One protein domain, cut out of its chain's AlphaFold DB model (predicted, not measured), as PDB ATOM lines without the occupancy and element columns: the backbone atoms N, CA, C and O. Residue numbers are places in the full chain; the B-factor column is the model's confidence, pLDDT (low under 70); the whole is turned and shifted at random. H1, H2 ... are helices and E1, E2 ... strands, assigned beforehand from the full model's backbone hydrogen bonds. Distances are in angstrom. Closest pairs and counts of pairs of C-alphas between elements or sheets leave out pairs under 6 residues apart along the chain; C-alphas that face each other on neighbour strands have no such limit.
ATOM      1  N   PRO A  88     -11.308 -45.396   7.182       92.44
ATOM      2  CA  PRO A  88     -12.577 -45.726   7.836       92.44
ATOM      3  C   PRO A  88     -12.821 -44.889   9.095       92.44
ATOM      4  O   PRO A  88     -13.959 -44.600   9.446       92.44
ATOM      5  N   ASN A  89     -11.750 -44.430   9.743       91.62
ATOM      6  CA  ASN A  89     -11.811 -43.609  10.946       91.62
ATOM      7  C   ASN A  89     -12.536 -42.267  10.753       91.62
ATOM      8  O   ASN A  89     -12.794 -41.580  11.734       91.62
ATOM      9  N   ASN A  90     -12.854 -41.871   9.519       91.12
ATOM     10  CA  ASN A  90     -13.637 -40.668   9.280       91.12
ATOM     11  C   ASN A  90     -15.125 -40.847   9.571       91.12
ATOM     12  O   ASN A  90     -15.738 -39.902  10.060       91.12
ATOM     13  N   TRP A  91     -15.681 -42.034   9.320       92.88
ATOM     14  CA  TRP A  91     -17.114 -42.295   9.462       92.88
ATOM     15  C   TRP A  91     -17.448 -43.275  10.591       92.88
ATOM     16  O   TRP A  91     -18.606 -43.322  10.996       92.88
ATOM     17  N   ILE A  92     -16.474 -44.027  11.124       92.94
ATOM     18  CA  ILE A  92     -16.681 -44.969  12.235       92.94
ATOM     19  C   ILE A  92     -15.645 -44.823  13.351       92.94
ATOM     20  O   ILE A  92     -14.452 -44.636  13.113       92.94
ATOM     21  N   VAL A  93     -16.116 -44.969  14.588       92.12
ATOM     22  CA  VAL A  93     -15.316 -45.017  15.818       92.12
ATOM     23  C   VAL A  93     -15.763 -46.193  16.677       92.12
ATOM     24  O   VAL A  93     -16.955 -46.488  16.767       92.12
ATOM     25  N   PHE A  94     -14.804 -46.808  17.367       90.56
ATOM     26  CA  PHE A  94     -15.034 -47.850  18.362       90.56
ATOM     27  C   PHE A  94     -14.619 -47.338  19.746       90.56
ATOM     28  O   PHE A  94     -13.510 -46.828  19.902       90.56
ATOM     29  N   ASP A  95     -15.493 -47.483  20.740       88.56
ATOM     30  CA  ASP A  95     -15.214 -47.170  22.149       88.56
ATOM     31  C   ASP A  95     -15.789 -48.267  23.046       88.56
ATOM     32  O   ASP A  95     -17.008 -48.378  23.193       88.56
ATOM     33  N   GLN A  96     -14.920 -49.066  23.667       86.56
ATOM     34  CA  GLN A  96     -15.306 -50.181  24.538       86.56
ATOM     35  C   GLN A  96     -16.307 -51.122  23.846       86.56
ATOM     36  O   GLN A  96     -15.925 -51.873  22.963       86.56
ATOM     37  N   ASN A  97     -17.584 -51.068  24.233       90.31
ATOM     38  CA  ASN A  97     -18.693 -51.832  23.670       90.31
ATOM     39  C   ASN A  97     -19.644 -50.958  22.832       90.31
ATOM     40  O   ASN A  97     -20.833 -51.256  22.731       90.31
ATOM     41  N   LYS A  98     -19.155 -49.860  22.248       93.06
ATOM     42  CA  LYS A  98     -19.939 -48.939  21.419       93.06
ATOM     43  C   LYS A  98     -19.307 -48.747  20.049       93.06
ATOM     44  O   LYS A  98     -18.084 -48.692  19.916       93.06
ATOM     45  N   ILE A  99     -20.170 -48.573  19.057       93.88
ATOM     46  CA  ILE A  99     -19.810 -48.151  17.706       93.88
ATOM     47  C   ILE A  99     -20.519 -46.826  17.438       93.88
ATOM     48  O   ILE A  99     -21.740 -46.748  17.558       93.88
ATOM     49  N   GLY A 100     -19.761 -45.790  17.087       93.69
ATOM     50  CA  GLY A 100     -20.296 -44.521  16.595       93.69
ATOM     51  C   GLY A 100     -20.134 -44.430  15.084       93.69
ATOM     52  O   GLY A 100     -19.037 -44.670  14.585       93.69
ATOM     53  N   ILE A 101     -21.207 -44.084  14.373       95.00
ATOM     54  CA  ILE A 101     -21.217 -43.854  12.923       95.00
ATOM     55  C   ILE A 101     -21.596 -42.397  12.686       95.00
ATOM     56  O   ILE A 101     -22.616 -41.942  13.209       95.00
ATOM     57  N   PHE A 102     -20.792 -41.663  11.922       93.94
ATOM     58  CA  PHE A 102     -20.889 -40.208  11.856       93.94
ATOM     59  C   PHE A 102     -21.234 -39.656  10.464       93.94
ATOM     60  O   PHE A 102     -20.891 -40.261   9.446       93.94
ATOM     61  N   PRO A 103     -21.932 -38.505  10.407       93.50
ATOM     62  CA  PRO A 103     -22.296 -37.850   9.156       93.50
ATOM     63  C   PRO A 103     -21.080 -37.200   8.482       93.50
ATOM     64  O   PRO A 103     -20.439 -36.310   9.042       93.50
ATOM     65  N   MET A 104     -20.810 -37.607   7.242       91.94
ATOM     66  CA  MET A 104     -19.730 -37.074   6.403       91.94
ATOM     67  C   MET A 104     -20.185 -35.838   5.616       91.94
ATOM     68  O   MET A 104     -21.296 -35.819   5.071       91.94
ATOM     69  N   PHE A 105     -19.320 -34.824   5.512       91.00
ATOM     70  CA  PHE A 105     -19.610 -33.585   4.786       91.00
ATOM     71  C   PHE A 105     -19.777 -33.853   3.288       91.00
ATOM     72  O   PHE A 105     -20.857 -33.632   2.727       91.00
ATOM     73  N   ALA A 106     -18.726 -34.391   2.663       90.31
ATOM     74  CA  ALA A 106     -18.702 -34.707   1.239       90.31
ATOM     75  C   ALA A 106     -19.682 -35.840   0.903       90.31
ATOM     76  O   ALA A 106     -19.783 -36.842   1.618       90.31
ATOM     77  N   LYS A 107     -20.437 -35.676  -0.187       90.44
ATOM     78  CA  LYS A 107     -21.541 -36.572  -0.549       90.44
ATOM     79  C   LYS A 107     -21.019 -37.929  -0.985       90.44
ATOM     80  O   LYS A 107     -21.583 -38.942  -0.574       90.44
ATOM     81  N   ASN A 108     -19.935 -37.959  -1.759       90.31
ATOM     82  CA  ASN A 108     -19.323 -39.218  -2.172       90.31
ATOM     83  C   ASN A 108     -18.863 -40.053  -0.966       90.31
ATOM     84  O   ASN A 108     -19.090 -41.263  -0.924       90.31
ATOM     85  N   ARG A 109     -18.364 -39.388   0.080       91.56
ATOM     86  CA  ARG A 109     -17.914 -40.029   1.318       91.56
ATOM     87  C   ARG A 109     -19.031 -40.631   2.163       91.56
ATOM     88  O   ARG A 109     -18.795 -41.591   2.885       91.56
ATOM     89  N   ARG A 110     -20.272 -40.149   2.047       91.75
ATOM     90  CA  ARG A 110     -21.428 -40.755   2.744       91.75
ATOM     91  C   ARG A 110     -21.672 -42.196   2.297       91.75
ATOM     92  O   ARG A 110     -22.179 -43.000   3.069       91.75
ATOM     93  N   THR A 111     -21.272 -42.536   1.071       91.44
ATOM     94  CA  THR A 111     -21.385 -43.899   0.534       91.44
ATOM     95  C   THR A 111     -20.257 -44.832   0.996       91.44
ATOM     96  O   THR A 111     -20.271 -46.013   0.660       91.44
ATOM     97  N   GLU A 112     -19.278 -44.328   1.756       91.88
ATOM     98  CA  GLU A 112     -18.228 -45.144   2.384       91.88
ATOM     99  C   GLU A 112     -18.749 -45.918   3.604       91.88
ATOM    100  O   GLU A 112     -18.150 -46.927   3.981       91.88
ATOM    101  N   VAL A 113     -19.862 -45.476   4.210       92.06
ATOM    102  CA  VAL A 113     -20.472 -46.150   5.361       92.06
ATOM    103  C   VAL A 113     -20.890 -47.562   4.962       92.06
ATOM    104  O   VAL A 113     -21.770 -47.765   4.125       92.06
ATOM    105  N   ASN A 114     -20.254 -48.551   5.586       91.44
ATOM    106  CA  ASN A 114     -20.448 -49.957   5.264       91.44
ATOM    107  C   ASN A 114     -21.258 -50.659   6.366       91.44
ATOM    108  O   ASN A 114     -20.702 -51.172   7.339       91.44
ATOM    109  N   TYR A 115     -22.582 -50.687   6.209       91.69
ATOM    110  CA  TYR A 115     -23.479 -51.335   7.173       91.69
ATOM    111  C   TYR A 115     -23.313 -52.859   7.226       91.69
ATOM    112  O   TYR A 115     -23.449 -53.444   8.299       91.69
ATOM    113  N   ASP A 116     -22.944 -53.506   6.118       90.56
ATOM    114  CA  ASP A 116     -22.678 -54.951   6.099       90.56
ATOM    115  C   ASP A 116     -21.479 -55.307   6.980       90.56
ATOM    116  O   ASP A 116     -21.506 -56.294   7.720       90.56
ATOM    117  N   LEU A 117     -20.437 -54.472   6.954       88.69
ATOM    118  CA  LEU A 117     -19.313 -54.593   7.870       88.69
ATOM    119  C   LEU A 117     -19.766 -54.456   9.322       88.69
ATOM    120  O   LEU A 117     -19.396 -55.285  10.150       88.69
ATOM    121  N   ILE A 118     -20.525 -53.405   9.636       91.44
ATOM    122  CA  ILE A 118     -20.985 -53.141  11.003       91.44
ATOM    123  C   ILE A 118     -21.780 -54.342  11.519       91.44
ATOM    124  O   ILE A 118     -21.492 -54.844  12.603       91.44
ATOM    125  N   ASN A 119     -22.695 -54.870  10.705       90.88
ATOM    126  CA  ASN A 119     -23.471 -56.063  11.030       90.88
ATOM    127  C   ASN A 119     -22.576 -57.289  11.250       90.88
ATOM    128  O   ASN A 119     -22.782 -58.028  12.207       90.88
ATOM    129  N   LYS A 120     -21.553 -57.495  10.412       89.75
ATOM    130  CA  LYS A 120     -20.595 -58.600  10.566       89.75
ATOM    131  C   LYS A 120     -19.727 -58.468  11.819       89.75
ATOM    132  O   LYS A 120     -19.395 -59.474  12.439       89.75
ATOM    133  N   ILE A 121     -19.329 -57.251  12.192       87.81
ATOM    134  CA  ILE A 121     -18.622 -57.012  13.454       87.81
ATOM    135  C   ILE A 121     -19.570 -57.315  14.615       87.81
ATOM    136  O   ILE A 121     -19.205 -58.052  15.525       87.81
ATOM    137  N   ASN A 122     -20.798 -56.805  14.566       89.62
ATOM    138  CA  ASN A 122     -21.762 -56.940  15.651       89.62
ATOM    139  C   ASN A 122     -22.386 -58.340  15.763       89.62
ATOM    140  O   ASN A 122     -22.948 -58.681  16.793       89.62
ATOM    141  N   SER A 123     -22.282 -59.196  14.741       89.38
ATOM    142  CA  SER A 123     -22.862 -60.547  14.800       89.38
ATOM    143  C   SER A 123     -22.228 -61.425  15.880       89.38
ATOM    144  O   SER A 123     -22.859 -62.359  16.357       89.38
ATOM    145  N   ASN A 124     -20.975 -61.134  16.239       82.75
ATOM    146  CA  ASN A 124     -20.210 -61.860  17.256       82.75
ATOM    147  C   ASN A 124     -19.861 -60.984  18.465       82.75
ATOM    148  O   ASN A 124     -19.073 -61.398  19.312       82.75
ATOM    149  N   ASN A 125     -20.370 -59.754  18.512       81.38
ATOM    150  CA  ASN A 125     -20.019 -58.784  19.535       81.38
ATOM    151  C   ASN A 125     -21.259 -57.961  19.885       81.38
ATOM    152  O   ASN A 125     -21.863 -57.377  18.997       81.38
ATOM    153  N   ASP A 126     -21.603 -57.848  21.163       89.50
ATOM    154  CA  ASP A 126     -22.768 -57.076  21.606       89.50
ATOM    155  C   ASP A 126     -22.474 -55.561  21.658       89.50
ATOM    156  O   ASP A 126     -22.653 -54.914  22.696       89.50
ATOM    157  N   TYR A 127     -21.974 -54.968  20.562       94.25
ATOM    158  CA  TYR A 127     -21.755 -53.524  20.529       94.25
ATOM    159  C   TYR A 127     -23.089 -52.776  20.479       94.25
ATOM    160  O   TYR A 127     -24.017 -53.098  19.733       94.25
ATOM    161  N   LYS A 128     -23.157 -51.680  21.231       95.81
ATOM    162  CA  LYS A 128     -24.216 -50.687  21.100       95.81
ATOM    163  C   LYS A 128     -23.886 -49.733  19.955       95.81
ATOM    164  O   LYS A 128     -22.909 -48.987  20.025       95.81
ATOM    165  N   ILE A 129     -24.720 -49.740  18.922       95.88
ATOM    166  CA  ILE A 129     -24.528 -48.919  17.724       95.88
ATOM    167  C   ILE A 129     -25.248 -47.575  17.891       95.88
ATOM    168  O   ILE A 129     -26.429 -47.524  18.238       95.88
ATOM    169  N   TYR A 130     -24.527 -46.491  17.623       95.56
ATOM    170  CA  TYR A 130     -25.031 -45.124  17.566       95.56
ATOM    171  C   TYR A 130     -24.835 -44.584  16.153       95.56
ATOM    172  O   TYR A 130     -23.716 -44.258  15.756       95.56
ATOM    173  N   ASP A 131     -25.929 -44.500  15.402       96.19
ATOM    174  CA  ASP A 131     -25.925 -44.003  14.031       96.19
ATOM    175  C   ASP A 131     -26.404 -42.548  13.971       96.19
ATOM    176  O   ASP A 131     -27.559 -42.225  14.267       96.19
ATOM    177  N   TYR A 132     -25.482 -41.665  13.600       95.38
ATOM    178  CA  TYR A 132     -25.694 -40.230  13.483       95.38
ATOM    179  C   TYR A 132     -25.760 -39.752  12.028       95.38
ATOM    180  O   TYR A 132     -25.866 -38.549  11.791       95.38
ATOM    181  N   THR A 133     -25.723 -40.659  11.045       95.00
ATOM    182  CA  THR A 133     -25.629 -40.315   9.615       95.00
ATOM    183  C   THR A 133     -26.772 -39.424   9.129       95.00
ATOM    184  O   THR A 133     -26.539 -38.522   8.324       95.00
ATOM    185  N   LYS A 134     -27.979 -39.583   9.690       95.75
ATOM    186  CA  LYS A 134     -29.162 -38.752   9.390       95.75
ATOM    187  C   LYS A 134     -28.959 -37.250   9.614       95.75
ATOM    188  O   LYS A 134     -29.665 -36.439   9.028       95.75
ATOM    189  N   TYR A 135     -28.015 -36.851  10.467       96.06
ATOM    190  CA  TYR A 135     -27.763 -35.432  10.725       96.06
ATOM    191  C   TYR A 135     -27.132 -34.711   9.524       96.06
ATOM    192  O   TYR A 135     -27.240 -33.488   9.435       96.06
ATOM    193  N   ALA A 136     -26.586 -35.456   8.554       94.06
ATOM    194  CA  ALA A 136     -26.122 -34.896   7.288       94.06
ATOM    195  C   ALA A 136     -27.251 -34.217   6.485       94.06
ATOM    196  O   ALA A 136     -26.966 -33.307   5.705       94.06
ATOM    197  N   ASP A 137     -28.514 -34.620   6.683       93.81
ATOM    198  CA  ASP A 137     -29.690 -34.003   6.045       93.81
ATOM    199  C   ASP A 137     -29.999 -32.612   6.620       93.81
ATOM    200  O   ASP A 137     -30.672 -31.806   5.987       93.81
ATOM    201  N   SER A 138     -29.495 -32.327   7.823       96.31
ATOM    202  CA  SER A 138     -29.603 -31.032   8.508       96.31
ATOM    203  C   SER A 138     -28.294 -30.236   8.465       96.31
ATOM    204  O   SER A 138     -28.088 -29.362   9.300       96.31
ATOM    205  N   GLU A 139     -27.393 -30.566   7.535       94.25
ATOM    206  CA  GLU A 139     -26.077 -29.928   7.374       94.25
ATOM    207  C   GLU A 139     -25.177 -29.976   8.628       94.25
ATOM    208  O   GLU A 139     -24.307 -29.129   8.827       94.25
ATOM    209  N   ILE A 140     -25.358 -30.997   9.473       93.12
ATOM    210  CA  ILE A 140     -24.516 -31.260  10.642       93.12
ATOM    211  C   ILE A 140     -23.569 -32.414  10.306       93.12
ATOM    212  O   ILE A 140     -24.005 -33.511   9.951       93.12
ATOM    213  N   PHE A 141     -22.266 -32.170  10.451       91.19
ATOM    214  CA  PHE A 141     -21.203 -33.081  10.017       91.19
ATOM    215  C   PHE A 141     -20.173 -33.311  11.116       91.19
ATOM    216  O   PHE A 141     -19.948 -32.435  11.955       91.19
ATOM    217  N   LEU A 142     -19.541 -34.486  11.104       86.81
ATOM    218  CA  LEU A 142     -18.551 -34.867  12.102       86.81
ATOM    219  C   LEU A 142     -17.593 -35.933  11.553       86.81
ATOM    220  O   LEU A 142     -17.923 -37.112  11.531       86.81
ATOM    221  N   GLU A 143     -16.400 -35.521  11.114       78.94
ATOM    222  CA  GLU A 143     -15.405 -36.425  10.509       78.94
ATOM    223  C   GLU A 143     -14.254 -36.732  11.485       78.94
ATOM    224  O   GLU A 143     -13.656 -35.836  12.093       78.94
ATOM    225  N   GLY A 144     -13.953 -38.019  11.669       66.19
ATOM    226  CA  GLY A 144     -13.162 -38.520  12.800       66.19
ATOM    227  C   GLY A 144     -11.638 -38.317  12.780       66.19
ATOM    228  O   GLY A 144     -11.019 -38.512  13.821       66.19
ATOM    229  N   THR A 145     -10.991 -37.875  11.694       63.22
ATOM    230  CA  THR A 145      -9.518 -37.660  11.704       63.22
ATOM    231  C   THR A 145      -9.054 -36.475  12.564       63.22
ATOM    232  O   THR A 145      -7.893 -36.453  12.962       63.22
ATOM    233  N   GLY A 146      -9.925 -35.505  12.865       59.59
ATOM    234  CA  GLY A 146      -9.580 -34.319  13.670       59.59
ATOM    235  C   GLY A 146     -10.564 -33.986  14.792       59.59
ATOM    236  O   GLY A 146     -10.300 -33.073  15.571       59.59
ATOM    237  N   SER A 147     -11.681 -34.713  14.886       61.47
ATOM    238  CA  SER A 147     -12.802 -34.344  15.766       61.47
ATOM    239  C   SER A 147     -12.911 -35.201  17.028       61.47
ATOM    240  O   SER A 147     -13.528 -34.772  17.999       61.47
ATOM    241  N   PHE A 148     -12.315 -36.400  17.041       67.81
ATOM    242  CA  PHE A 148     -12.419 -37.329  18.165       67.81
ATOM    243  C   PHE A 148     -11.100 -38.025  18.472       67.81
ATOM    244  O   PHE A 148     -10.551 -38.751  17.649       67.81
ATOM    245  N   VAL A 149     -10.639 -37.860  19.710       74.81
ATOM    246  CA  VAL A 149      -9.550 -38.645  20.290       74.81
ATOM    247  C   VAL A 149      -9.993 -39.075  21.679       74.81
ATOM    248  O   VAL A 149     -10.306 -38.232  22.521       74.81
ATOM    249  N   PHE A 150     -10.026 -40.383  21.925       73.44
ATOM    250  CA  PHE A 150     -10.296 -40.912  23.258       73.44
ATOM    251  C   PHE A 150      -8.988 -40.993  24.032       73.44
ATOM    252  O   PHE A 150      -7.979 -41.496  23.537       73.44
ATOM    253  N   LYS A 151      -9.005 -40.483  25.262       74.19
ATOM    254  CA  LYS A 151      -7.887 -40.648  26.184       74.19
ATOM    255  C   LYS A 151      -7.850 -42.108  26.648       74.19
ATOM    256  O   LYS A 151      -8.877 -42.647  27.049       74.19
ATOM    257  N   GLN A 152      -6.668 -42.722  26.630       65.25
ATOM    258  CA  GLN A 152      -6.449 -43.987  27.331       65.25
ATOM    259  C   GLN A 152      -6.469 -43.755  28.843       65.25
ATOM    260  O   GLN A 152      -5.840 -42.814  29.336       65.25
ATOM    261  N   ASN A 153      -7.219 -44.598  29.551       59.25
ATOM    262  CA  ASN A 153      -7.267 -44.599  31.011       59.25
ATOM    263  C   ASN A 153      -6.009 -45.221  31.609       59.25
ATOM    264  O   ASN A 153      -5.544 -46.236  31.046       59.25
TER     265      ASN A 153
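What this domain is: This is residues 88 to 153 of the 153 residues of an uncharacterized protein of Flavobacteriales bacterium (UniProt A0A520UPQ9). A small sheet of three short strands, E1, E2 and E3, is grazed by the helix H2, while the short helices H1 and H3 lie past the ends of E2 and E3. H4 comes close to the beginning of the edge strand E1, and a tail, residues 148 to 153, leads away from H4. The 66 printed residues hold, along the chain, E1 E2 H1 H2 E3 H3 H4, of mixed class, helices and strands. The sheet runs E1 E2 E3 and is mixed: E1 and E2 antiparallel, E2 and E3 parallel. The whole is compact, with a radius of gyration of the C-alphas of 12.1 A and spans of 32 by 29 by 18 A.

Where its parts are: Start in the sheet: find C-alpha 92 at (-16.681, -44.969, 12.235), where E1, residues 92 to 95, begins its 10.3 A. Look next at E2, residues 98 to 101, 10.0 A long, and E3, residues 128 to 131, 9.9 A long. Between them in the chain come H1, residues 107 to 110, 5.3 A, and H2, residues 115 to 122, which runs 10.3 A from C-alpha 115 at (-23.479, -51.335, 7.173). After E3 read H3, residues 133 to 138, 10.2 A, and H4, residues 144 to 147, 5.1 A, which ends at C-alpha 147 at (-12.802, -34.344, 15.766).

How they stand to each other: In the hairpin of E1 and E2, at 161 degrees, N 93 and O 100 are 2.9 A apart, within hydrogen-bond range. The neighbour strands E2 and E3 are parallel, with 13 degrees between their directions, and N 130 and O 99 are 2.8 A apart, also within hydrogen-bond range. E2, H1 H2, E3 form a strand-helix-strand unit, two parallel neighbour strands with helices between, whose crossover is right-handed. H2 is on the sheet but only grazes it, with residues 115 to 122; it and E2 are near each other, with 5 pairs of C-alphas within 10 A. H1, H3 and H4 are not on the sheet. The closest C-alphas of E2 and H3, Ile 101 and Thr 133, are 6.6 A apart; those of E1 and H4, Ile 92 and Gly 144, are 7.4 A apart. H1 and H3 are only just apart, closest 8.1 A, and no helix touches another helix. Every O i to N i+4 pair is within hydrogen-bond range in H2; H3 has 0 of 2, but 3 of 3 O i to N i+3 pairs, and H1 and H4 are too short for an O i to N i+4 pair.

The domain as a whole: The C-alphas farthest apart, those of Asn 108 and Asn 153, the chain's last residue, are 35.7 A apart. The printed part has no cut, and the links between named elements are tight. Mean pLDDT of the printed part is 87.8; look for values under 70 at residues 144 to 148 and 152 to 153.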